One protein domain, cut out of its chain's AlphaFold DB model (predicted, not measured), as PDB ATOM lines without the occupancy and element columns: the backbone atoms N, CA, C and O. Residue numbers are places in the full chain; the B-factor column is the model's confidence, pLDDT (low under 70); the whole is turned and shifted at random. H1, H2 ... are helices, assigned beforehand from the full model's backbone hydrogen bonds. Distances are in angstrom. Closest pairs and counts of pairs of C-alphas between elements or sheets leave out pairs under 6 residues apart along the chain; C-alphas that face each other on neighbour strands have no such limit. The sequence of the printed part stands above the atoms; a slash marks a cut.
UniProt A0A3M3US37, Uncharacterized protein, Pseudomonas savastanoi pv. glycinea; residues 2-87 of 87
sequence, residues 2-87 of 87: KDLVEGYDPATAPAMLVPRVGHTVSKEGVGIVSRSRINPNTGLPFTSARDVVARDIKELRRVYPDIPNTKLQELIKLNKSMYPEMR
ATOM      1  N   LYS A   2     185.297 180.431 119.312       90.19
ATOM      2  CA  LYS A   2     186.754 180.132 119.350       90.19
ATOM      3  C   LYS A   2     187.604 181.002 118.414       90.19
ATOM      4  O   LYS A   2     188.616 181.532 118.832       90.19
ATOM      5  N   ASP A   3     187.137 181.193 117.182       90.81
ATOM      6  CA  ASP A   3     187.868 181.958 116.160       90.81
ATOM      7  C   ASP A   3     187.640 183.486 116.256       90.81
ATOM      8  O   ASP A   3     188.140 184.233 115.428       90.81
ATOM      9  N   LEU A   4     186.825 183.949 117.214       92.12
ATOM     10  CA  LEU A   4     186.376 185.347 117.346       92.12
ATOM     11  C   LEU A   4     186.720 185.976 118.702       92.12
ATOM     12  O   LEU A   4     186.590 187.184 118.852       92.12
ATOM     13  N   VAL A   5     187.071 185.154 119.689       92.88
ATOM     14  CA  VAL A   5     187.308 185.539 121.079       92.88
ATOM     15  C   VAL A   5     188.535 184.790 121.559       92.88
ATOM     16  O   VAL A   5     188.548 183.555 121.581       92.88
ATOM     17  N   GLU A   6     189.560 185.539 121.941       91.88
ATOM     18  CA  GLU A   6     190.771 184.975 122.517       91.88
ATOM     19  C   GLU A   6     190.457 184.285 123.852       91.88
ATOM     20  O   GLU A   6     189.665 184.772 124.657       91.88
ATOM     21  N   GLY A   7     191.035 183.103 124.077       90.81
ATOM     22  CA  GLY A   7     190.808 182.347 125.312       90.81
ATOM     23  C   GLY A   7     189.398 181.759 125.467       90.81
ATOM     24  O   GLY A   7     189.061 181.282 126.548       90.81
ATOM     25  N   TYR A   8     188.565 181.751 124.417       94.44
ATOM     26  CA  TYR A   8     187.240 181.131 124.489       94.44
ATOM     27  C   TYR A   8     187.327 179.614 124.707       94.44
ATOM     28  O   TYR A   8     187.781 178.863 123.835       94.44
ATOM     29  N   ASP A   9     186.764 179.152 125.820       94.75
ATOM     30  CA  ASP A   9     186.568 177.738 126.119       94.75
ATOM     31  C   ASP A   9     185.065 177.395 126.164       94.75
ATOM     32  O   ASP A   9     184.341 177.884 127.030       94.75
ATOM     33  N   PRO A  10     184.557 176.534 125.259       92.31
ATOM     34  CA  PRO A  10     183.148 176.153 125.244       92.31
ATOM     35  C   PRO A  10     182.687 175.402 126.501       92.31
ATOM     36  O   PRO A  10     181.482 175.336 126.717       92.31
ATOM     37  N   ALA A  11     183.592 174.817 127.294       95.31
ATOM     38  CA  ALA A  11     183.224 174.110 128.521       95.31
ATOM     39  C   ALA A  11     182.903 175.063 129.683       95.31
ATOM     40  O   ALA A  11     182.148 174.701 130.584       95.31
ATOM     41  N   THR A  12     183.456 176.276 129.652       94.75
ATOM     42  CA  THR A  12     183.297 177.293 130.702       94.75
ATOM     43  C   THR A  12     182.558 178.543 130.225       94.75
ATOM     44  O   THR A  12     182.223 179.404 131.037       94.75
ATOM     45  N   ALA A  13     182.260 178.644 128.926       94.44
ATOM     46  CA  ALA A  13     181.536 179.765 128.346       94.44
ATOM     47  C   ALA A  13     180.119 179.942 128.942       94.44
ATOM     48  O   ALA A  13     179.471 178.966 129.334       94.44
ATOM     49  N   PRO A  14     179.589 181.181 128.948       95.31
ATOM     50  CA  PRO A  14     178.213 181.467 129.337       95.31
ATOM     51  C   PRO A  14     177.202 180.596 128.587       95.31
ATOM     52  O   PRO A  14     177.176 180.569 127.355       95.31
ATOM     53  N   ALA A  15     176.309 179.948 129.330       95.25
ATOM     54  CA  ALA A  15     175.252 179.111 128.780       95.25
ATOM     55  C   ALA A  15     173.946 179.292 129.561       95.25
ATOM     56  O   ALA A  15     173.932 179.802 130.682       95.25
ATOM     57  N   MET A  16     172.838 178.848 128.970       94.75
ATOM     58  CA  MET A  16     171.553 178.753 129.654       94.75
ATOM     59  C   MET A  16     170.927 177.381 129.423       94.75
ATOM     60  O   MET A  16     171.051 176.805 128.343       94.75
ATOM     61  N   LEU A  17     170.233 176.867 130.437       95.50
ATOM     62  CA  LEU A  17     169.482 175.623 130.316       95.50
ATOM     63  C   LEU A  17     168.212 175.856 129.494       95.50
ATOM     64  O   LEU A  17     167.446 176.780 129.764       95.50
ATOM     65  N   VAL A  18     167.993 174.992 128.507       96.06
ATOM     66  CA  VAL A  18     166.813 174.989 127.636       96.06
ATOM     67  C   VAL A  18     166.295 173.562 127.453       96.06
ATOM     68  O   VAL A  18     167.069 172.608 127.591       96.06
ATOM     69  N   PRO A  19     165.003 173.379 127.127       97.31
ATOM     70  CA  PRO A  19     164.465 172.071 126.776       97.31
ATOM     71  C   PRO A  19     165.232 171.396 125.629       97.31
ATOM     72  O   PRO A  19     165.764 172.043 124.731       97.31
ATOM     73  N   ARG A  20     165.239 170.058 125.616       97.81
ATOM     74  CA  ARG A  20     165.854 169.270 124.531       97.81
ATOM     75  C   ARG A  20     165.177 169.529 123.176       97.81
ATOM     76  O   ARG A  20     165.854 169.579 122.144       97.81
ATOM     77  N   VAL A  21     163.851 169.684 123.179       98.06
ATOM     78  CA  VAL A  21     163.046 170.045 122.001       98.06
ATOM     79  C   VAL A  21     163.272 171.520 121.681       98.06
ATOM     80  O   VAL A  21     163.066 172.366 122.539       98.06
ATOM     81  N   GLY A  22     163.698 171.819 120.458       97.50
ATOM     82  CA  GLY A  22     164.198 173.124 120.029       97.50
ATOM     83  C   GLY A  22     165.725 173.260 120.112       97.50
ATOM     84  O   GLY A  22     166.298 174.106 119.428       97.50
ATOM     85  N   HIS A  23     166.414 172.423 120.895       96.81
ATOM     86  CA  HIS A  23     167.874 172.472 121.026       96.81
ATOM     87  C   HIS A  23     168.536 171.414 120.147       96.81
ATOM     88  O   HIS A  23     169.289 171.739 119.230       96.81
ATOM     89  N   THR A  24     168.224 170.142 120.405       96.69
ATOM     90  CA  THR A  24     168.790 168.998 119.674       96.69
ATOM     91  C   THR A  24     167.726 168.165 118.968       96.69
ATOM     92  O   THR A  24     168.061 167.383 118.085       96.69
ATOM     93  N   VAL A  25     166.455 168.309 119.349       97.81
ATOM     94  CA  VAL A  25     165.306 167.668 118.693       97.81
ATOM     95  C   VAL A  25     164.445 168.753 118.063       97.81
ATOM     96  O   VAL A  25     164.170 169.756 118.712       97.81
ATOM     97  N   SER A  26     164.029 168.570 116.812       97.38
ATOM     98  CA  SER A  26     163.212 169.554 116.095       97.38
ATOM     99  C   SER A  26     161.875 169.807 116.798       97.38
ATOM    100  O   SER A  26     161.191 168.859 117.181       97.38
ATOM    101  N   LYS A  27     161.502 171.080 116.958       96.38
ATOM    102  CA  LYS A  27     160.160 171.508 117.371       96.38
ATOM    103  C   LYS A  27     159.294 171.672 116.124       96.38
ATOM    104  O   LYS A  27     159.714 172.329 115.174       96.38
ATOM    105  N   GLU A  28     158.105 171.083 116.104       96.00
ATOM    106  CA  GLU A  28     157.208 171.157 114.944       96.00
ATOM    107  C   GLU A  28     156.938 172.613 114.522       96.00
ATOM    108  O   GLU A  28     156.762 173.491 115.368       96.00
ATOM    109  N   GLY A  29     157.003 172.888 113.214       96.00
ATOM    110  CA  GLY A  29     156.811 174.226 112.637       96.00
ATOM    111  C   GLY A  29     157.908 175.261 112.939       96.00
ATOM    112  O   GLY A  29     157.899 176.336 112.347       96.00
ATOM    113  N   VAL A  30     158.866 174.961 113.825       96.75
ATOM    114  CA  VAL A  30     159.882 175.923 114.298       96.75
ATOM    115  C   VAL A  30     161.313 175.420 114.078       96.75
ATOM    116  O   VAL A  30     162.215 176.209 113.804       96.75
ATOM    117  N   GLY A  31     161.563 174.117 114.164       97.38
ATOM    118  CA  GLY A  31     162.896 173.535 114.030       97.38
ATOM    119  C   GLY A  31     163.714 173.580 115.324       97.38
ATOM    120  O   GLY A  31     163.179 173.444 116.425       97.38
ATOM    121  N   ILE A  32     165.029 173.747 115.177       98.06
ATOM    122  CA  ILE A  32     165.984 173.927 116.281       98.06
ATOM    123  C   ILE A  32     166.633 175.313 116.222       98.06
ATOM    124  O   ILE A  32     166.518 176.013 115.213       98.06
ATOM    125  N   VAL A  33     167.342 175.698 117.284       97.50
ATOM    126  CA  VAL A  33     168.228 176.868 117.265       97.50
ATOM    127  C   VAL A  33     169.319 176.698 116.204       97.50
ATOM    128  O   VAL A  33     169.913 175.626 116.046       97.50
ATOM    129  N   SER A  34     169.587 177.761 115.448       96.25
ATOM    130  CA  SER A  34     170.629 177.756 114.427       96.25
ATOM    131  C   SER A  34     172.012 177.532 115.039       96.25
ATOM    132  O   SER A  34     172.417 178.197 115.987       96.25
ATOM    133  N   ARG A  35     172.770 176.613 114.433       93.38
ATOM    134  CA  ARG A  35     174.185 176.335 114.743       93.38
ATOM    135  C   ARG A  35     175.124 176.831 113.641       93.38
ATOM    136  O   ARG A  35     176.317 176.546 113.665       93.38
ATOM    137  N   SER A  36     174.579 177.545 112.653       94.94
ATOM    138  CA  SER A  36     175.339 178.026 111.500       94.94
ATOM    139  C   SER A  36     176.442 178.990 111.935       94.94
ATOM    140  O   SER A  36     176.233 179.807 112.834       94.94
ATOM    141  N   ARG A  37     177.595 178.906 111.265       94.00
ATOM    142  CA  ARG A  37     178.691 179.883 111.360       94.00
ATOM    143  C   ARG A  37     178.523 181.055 110.384       94.00
ATOM    144  O   ARG A  37     179.362 181.949 110.373       94.00
ATOM    145  N   ILE A  38     177.459 181.046 109.582       96.44
ATOM    146  CA  ILE A  38     177.141 182.077 108.594       96.44
ATOM    147  C   ILE A  38     176.175 183.093 109.202       96.44
ATOM    148  O   ILE A  38     175.150 182.716 109.780       96.44
ATOM    149  N   ASN A  39     176.499 184.374 109.052       95.38
ATOM    150  CA  ASN A  39     175.652 185.482 109.450       95.38
ATOM    151  C   ASN A  39     174.461 185.583 108.478       95.38
ATOM    152  O   ASN A  39     174.664 185.793 107.281       95.38
ATOM    153  N   PRO A  40     173.213 185.450 108.963       92.69
ATOM    154  CA  PRO A  40     172.033 185.432 108.100       92.69
ATOM    155  C   PRO A  40     171.777 186.764 107.384       92.69
ATOM    156  O   PRO A  40     171.062 186.778 106.390       92.69
ATOM    157  N   ASN A  41     172.344 187.872 107.873       92.31
ATOM    158  CA  ASN A  41     172.170 189.188 107.263       92.31
ATOM    159  C   ASN A  41     173.163 189.442 106.120       92.31
ATOM    160  O   ASN A  41     172.875 190.245 105.241       92.31
ATOM    161  N   THR A  42     174.335 188.794 106.138       94.88
ATOM    162  CA  THR A  42     175.404 189.032 105.149       94.88
ATOM    163  C   THR A  42     175.658 187.840 104.232       94.88
ATOM    164  O   THR A  42     176.287 188.001 103.193       94.88
ATOM    165  N   GLY A  43     175.221 186.637 104.612       96.12
ATOM    166  CA  GLY A  43     175.540 185.400 103.897       96.12
ATOM    167  C   GLY A  43     177.001 184.952 104.037       96.12
ATOM    168  O   GLY A  43     177.393 183.964 103.423       96.12
ATOM    169  N   LEU A  44     177.804 185.636 104.859       96.75
ATOM    170  CA  LEU A  44     179.226 185.357 105.079       96.75
ATOM    171  C   LEU A  44     179.480 184.826 106.498       96.75
ATOM    172  O   LEU A  44     178.622 184.992 107.369       96.75
ATOM    173  N   PRO A  45     180.636 184.195 106.776       97.12
ATOM    174  CA  PRO A  45     181.006 183.819 108.136       97.12
ATOM    175  C   PRO A  45     180.933 185.003 109.104       97.12
ATOM    176  O   PRO A  45     181.236 186.139 108.737       97.12
ATOM    177  N   PHE A  46     180.545 184.743 110.353       95.94
ATOM    178  CA  PHE A  46     180.606 185.774 111.388       95.94
ATOM    179  C   PHE A  46     182.038 186.280 111.561       95.94
ATOM    180  O   PHE A  46     182.958 185.483 111.731       95.94
ATOM    181  N   THR A  47     182.195 187.600 111.582       94.81
ATOM    182  CA  THR A  47     183.457 188.297 111.879       94.81
ATOM    183  C   THR A  47     183.454 188.933 113.269       94.81
ATOM    184  O   THR A  47     184.484 189.414 113.726       94.81
ATOM    185  N   SER A  48     182.307 188.925 113.956       92.94
ATOM    186  CA  SER A  48     182.119 189.526 115.274       92.94
ATOM    187  C   SER A  48     181.423 188.558 116.221       92.94
ATOM    188  O   SER A  48     180.368 187.998 115.911       92.94
ATOM    189  N   ALA A  49     181.995 188.386 117.413       93.81
ATOM    190  CA  ALA A  49     181.397 187.590 118.478       93.81
ATOM    191  C   ALA A  49     180.057 188.170 118.959       93.81
ATOM    192  O   ALA A  49     179.127 187.423 119.267       93.81
ATOM    193  N   ARG A  50     179.920 189.501 118.943       94.38
ATOM    194  CA  ARG A  50     178.673 190.199 119.274       94.38
ATOM    195  C   ARG A  50     177.533 189.802 118.338       94.38
ATOM    196  O   ARG A  50     176.413 189.592 118.802       94.38
ATOM    197  N   ASP A  51     177.817 189.656 117.046       94.81
ATOM    198  CA  ASP A  51     176.816 189.249 116.056       94.81
ATOM    199  C   ASP A  51     176.378 187.794 116.252       94.81
ATOM    200  O   ASP A  51     175.199 187.476 116.077       94.81
ATOM    201  N   VAL A  52     177.299 186.920 116.676       95.38
ATOM    202  CA  VAL A  52     176.960 185.538 117.052       95.38
ATOM    203  C   VAL A  52     175.990 185.540 118.230       95.38
ATOM    204  O   VAL A  52     174.924 184.934 118.138       95.38
ATOM    205  N   VAL A  53     176.299 186.285 119.299       95.31
ATOM    206  CA  VAL A  53     175.418 186.396 120.475       95.31
ATOM    207  C   VAL A  53     174.062 186.995 120.093       95.31
ATOM    208  O   VAL A  53     173.023 186.514 120.541       95.31
ATOM    209  N   ALA A  54     174.031 188.011 119.226       95.88
ATOM    210  CA  ALA A  54     172.781 188.597 118.747       95.88
ATOM    211  C   ALA A  54     171.918 187.577 117.981       95.88
ATOM    212  O   ALA A  54     170.706 187.500 118.211       95.88
ATOM    213  N   ARG A  55     172.536 186.758 117.114       97.00
ATOM    214  CA  ARG A  55     171.862 185.647 116.427       97.00
ATOM    215  C   ARG A  55     171.321 184.643 117.436       97.00
ATOM    216  O   ARG A  55     170.148 184.293 117.347       97.00
ATOM    217  N   ASP A  56     172.139 184.209 118.390       96.00
ATOM    218  CA  ASP A  56     171.753 183.210 119.392       96.00
ATOM    219  C   ASP A  56     170.555 183.688 120.227       96.00
ATOM    220  O   ASP A  56     169.578 182.961 120.379       96.00
ATOM    221  N   ILE A  57     170.556 184.945 120.683       97.38
ATOM    222  CA  ILE A  57     169.427 185.532 121.423       97.38
ATOM    223  C   ILE A  57     168.161 185.611 120.558       97.38
ATOM    224  O   ILE A  57     167.064 185.335 121.049       97.38
ATOM    225  N   LYS A  58     168.283 185.971 119.273       96.94
ATOM    226  CA  LYS A  58     167.144 185.986 118.340       96.94
ATOM    227  C   LYS A  58     166.566 184.580 118.150       96.94
ATOM    228  O   LYS A  58     165.348 184.413 118.186       96.94
ATOM    229  N   GLU A  59     167.425 183.579 117.997       97.62
ATOM    230  CA  GLU A  59     167.024 182.178 117.860       97.62
ATOM    231  C   GLU A  59     166.378 181.636 119.136       97.62
ATOM    232  O   GLU A  59     165.364 180.945 119.054       97.62
ATOM    233  N   LEU A  60     166.893 182.002 120.312       97.75
ATOM    234  CA  LEU A  60     166.290 181.635 121.592       97.75
ATOM    235  C   LEU A  60     164.865 182.184 121.716       97.75
ATOM    236  O   LEU A  60     163.970 181.431 122.082       97.75
ATOM    237  N   ARG A  61     164.621 183.445 121.331       97.44
ATOM    238  CA  ARG A  61     163.259 184.018 121.304       97.44
ATOM    239  C   ARG A  61     162.336 183.300 120.326       97.44
ATOM    240  O   ARG A  61     161.156 183.138 120.608       97.44
ATOM    241  N   ARG A  62     162.864 182.895 119.169       97.56
ATOM    242  CA  ARG A  62     162.096 182.210 118.123       97.56
ATOM    243  C   ARG A  62     161.695 180.797 118.545       97.56
ATOM    244  O   ARG A  62     160.566 180.381 118.316       97.56
ATOM    245  N   VAL A  63     162.628 180.051 119.129       98.12
ATOM    246  CA  VAL A  63     162.435 178.635 119.470       98.12
ATOM    247  C   VAL A  63     161.732 178.467 120.821       98.12
ATOM    248  O   VAL A  63     160.868 177.591 120.973       98.12
ATOM    249  N   TYR A  64     162.049 179.344 121.774       97.56
ATOM    250  CA  TYR A  64     161.551 179.336 123.146       97.56
ATOM    251  C   TYR A  64     160.917 180.692 123.507       97.56
ATOM    252  O   TYR A  64     161.493 181.463 124.281       97.56
ATOM    253  N   PRO A  65     159.730 181.004 122.959       96.44
ATOM    254  CA  PRO A  65     159.069 182.291 123.191       96.44
ATOM    255  C   PRO A  65     158.726 182.538 124.667       96.44
ATOM    256  O   PRO A  65     158.626 183.688 125.085       96.44
ATOM    257  N   ASP A  66     158.614 181.473 125.462       96.19
ATOM    258  CA  ASP A  66     158.259 181.534 126.881       96.19
ATOM    259  C   ASP A  66     159.446 181.891 127.794       96.19
ATOM    260  O   ASP A  66     159.264 182.071 128.998       96.19
ATOM    261  N   ILE A  67     160.675 181.995 127.260       96.06
ATOM    262  CA  ILE A  67     161.832 182.428 128.053       96.06
ATOM    263  C   ILE A  67     161.620 183.886 128.483       96.06
ATOM    264  O   ILE A  67     161.522 184.772 127.625       96.06
ATOM    265  N   PRO A  68     161.650 184.188 129.794       96.81
ATOM    266  CA  PRO A  68     161.548 185.558 130.265       96.81
ATOM    267  C   PRO A  68     162.666 186.427 129.692       96.81
ATOM    268  O   PRO A  68     163.843 186.054 129.703       96.81
ATOM    269  N   ASN A  69     162.320 187.639 129.260       96.44
ATOM    270  CA  ASN A  69     163.293 188.583 128.712       96.44
ATOM    271  C   ASN A  69     164.454 188.876 129.682       96.44
ATOM    272  O   ASN A  69     165.583 189.095 129.245       96.44
ATOM    273  N   THR A  70     164.190 188.824 130.990       97.75
ATOM    274  CA  THR A  70     165.198 188.976 132.046       97.75
ATOM    275  C   THR A  70     166.297 187.917 131.955       97.75
ATOM    276  O   THR A  70     167.469 188.258 132.071       97.75
ATOM    277  N   LYS A  71     165.968 186.659 131.634       97.62
ATOM    278  CA  LYS A  71     166.959 185.582 131.460       97.62
ATOM    279  C   LYS A  71     167.841 185.773 130.233       97.62
ATOM    280  O   LYS A  71     169.042 185.521 130.291       97.62
ATOM    281  N   LEU A  72     167.282 186.300 129.147       97.75
ATOM    282  CA  LEU A  72     168.071 186.663 127.967       97.75
ATOM    283  C   LEU A  72     169.020 187.833 128.269       97.75
ATOM    284  O   LEU A  72     170.168 187.828 127.830       97.75
ATOM    285  N   GLN A  73     168.567 188.819 129.048       97.31
ATOM    286  CA  GLN A  73     169.409 189.933 129.494       97.31
ATOM    287  C   GLN A  73     170.530 189.475 130.435       97.31
ATOM    288  O   GLN A  73     171.659 189.939 130.283       97.31
ATOM    289  N   GLU A  74     170.250 188.552 131.361       97.44
ATOM    290  CA  GLU A  74     171.263 187.917 132.216       97.44
ATOM    291  C   GLU A  74     172.343 187.226 131.370       97.44
ATOM    292  O   GLU A  74     173.529 187.478 131.579       97.44
ATOM    293  N   LEU A  75     171.955 186.439 130.356       97.12
ATOM    294  CA  LEU A  75     172.901 185.763 129.461       97.12
ATOM    295  C   LEU A  75     173.762 186.752 128.659       97.12
ATOM    296  O   LEU A  75     174.973 186.560 128.529       97.12
ATOM    297  N   ILE A  76     173.167 187.834 128.145       96.38
ATOM    298  CA  ILE A  76     173.913 188.897 127.450       96.38
ATOM    299  C   ILE A  76     174.904 189.564 128.406       96.38
ATOM    300  O   ILE A  76     176.053 189.805 128.037       96.38
ATOM    301  N   LYS A  77     174.469 189.876 129.632       96.38
ATOM    302  CA  LYS A  77     175.323 190.500 130.645       96.38
ATOM    303  C   LYS A  77     176.498 189.592 131.003       96.38
ATOM    304  O   LYS A  77     177.615 190.091 131.073       96.38
ATOM    305  N   LEU A  78     176.253 188.289 131.157       95.88
ATOM    306  CA  LEU A  78     177.282 187.299 131.464       95.88
ATOM    307  C   LEU A  78     178.317 187.174 130.334       95.88
ATOM    308  O   LEU A  78     179.517 187.181 130.601       95.88
ATOM    309  N   ASN A  79     177.870 187.161 129.071       95.38
ATOM    310  CA  ASN A  79     178.771 187.215 127.914       95.38
ATOM    311  C   ASN A  79     179.647 188.469 127.939       95.38
ATOM    312  O   ASN A  79     180.864 188.359 127.867       95.38
ATOM    313  N   LYS A  80     179.055 189.651 128.135       93.69
ATOM    314  CA  LYS A  80     179.808 190.914 128.191       93.69
ATOM    315  C   LYS A  80     180.781 191.001 129.368       93.69
ATOM    316  O   LYS A  80     181.779 191.702 129.262       93.69
ATOM    317  N   SER A  81     180.474 190.363 130.501       94.50
ATOM    318  CA  SER A  81     181.372 190.359 131.661       94.50
ATOM    319  C   SER A  81     182.539 189.393 131.499       94.50
ATOM    320  O   SER A  81     183.629 189.707 131.957       94.50
ATOM    321  N   MET A  82     182.313 188.231 130.876       94.50
ATOM    322  CA  MET A  82     183.373 187.242 130.646       94.50
ATOM    323  C   MET A  82     184.261 187.609 129.458       94.50
ATOM    324  O   MET A  82     185.440 187.280 129.465       94.50
ATOM    325  N   TYR A  83     183.698 188.313 128.476       93.06
ATOM    326  CA  TYR A  83     184.348 188.649 127.214       93.06
ATOM    327  C   TYR A  83     184.149 190.141 126.892       93.06
ATOM    328  O   TYR A  83     183.216 190.514 126.164       93.06
ATOM    329  N   PRO A  84     184.962 191.035 127.489       88.38
ATOM    330  CA  PRO A  84     184.810 192.485 127.356       88.38
ATOM    331  C   PRO A  84     184.900 193.015 125.917       88.38
ATOM    332  O   PRO A  84     184.312 194.050 125.609       88.38
ATOM    333  N   GLU A  85     185.587 192.310 125.024       81.44
ATOM    334  CA  GLU A  85     185.710 192.617 123.596       81.44
ATOM    335  C   GLU A  85     184.389 192.465 122.818       81.44
ATOM    336  O   GLU A  85     184.272 192.940 121.691       81.44
ATOM    337  N   MET A  86     183.356 191.869 123.425       82.12
ATOM    338  CA  MET A  86     182.001 191.797 122.860       82.12
ATOM    339  C   MET A  86     181.161 193.078 123.059       82.12
ATOM    340  O   MET A  86     179.976 193.089 122.694       82.12
ATOM    341  N   ARG A  87     181.700 194.114 123.715       71.62
ATOM    342  CA  ARG A  87     180.928 195.282 124.179       71.62
ATOM    343  C   ARG A  87     180.427 196.206 123.067       71.62
ATOM    344  O   ARG A  87     181.016 196.275 121.973       71.62
TER     345      ARG A  87
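What this domain is: This is residues 2 to 87 of the 87 residues of an uncharacterized protein of Pseudomonas savastanoi pv. glycinea (UniProt A0A3M3US37). There is little regular structure here: two helices, H1 and H2, lie roughly side by side and run opposite ways, and a long unnamed stretch, residues 2 to 48, runs out and back along one side of the pair before it leads into H1. The printed part has 86 residues with two named helices, H1 then H2, and no named strand; the class is all helix, with 29 residues in named elements. The whole is compact, radius of gyration of the C-alphas 13.2 A, and rounded, spanning 37 by 30 by 22 A.

Where its parts are: Residues 2 to 48 begin with C-alpha 2 at (186.754, 180.132, 119.350). H1, residues 49 to 63, is 21.0 A long and begins with C-alpha 49 at (181.397, 187.590, 118.478). H2, residues 69 to 82, is 20.2 A long and ends with C-alpha 82 at (183.373, 187.242, 130.646).

How they stand to each other: H1 and H2 are close but not clearly touching; their closest C-alphas, those of Ile 57 and Leu 72, are 6.8 A apart. They have a shallow tilt of 21 degrees, opposite ways. In both, every O i to N i+4 pair is within hydrogen-bond range.

The domain as a whole: The two C-alphas farthest apart, those of Gly 7 and Gly 29, are 37.2 A apart. The link from H1 to H2 is tight, and the printed part has no cut. Mean pLDDT of the printed part is 95.0, and no printed residue is under 70.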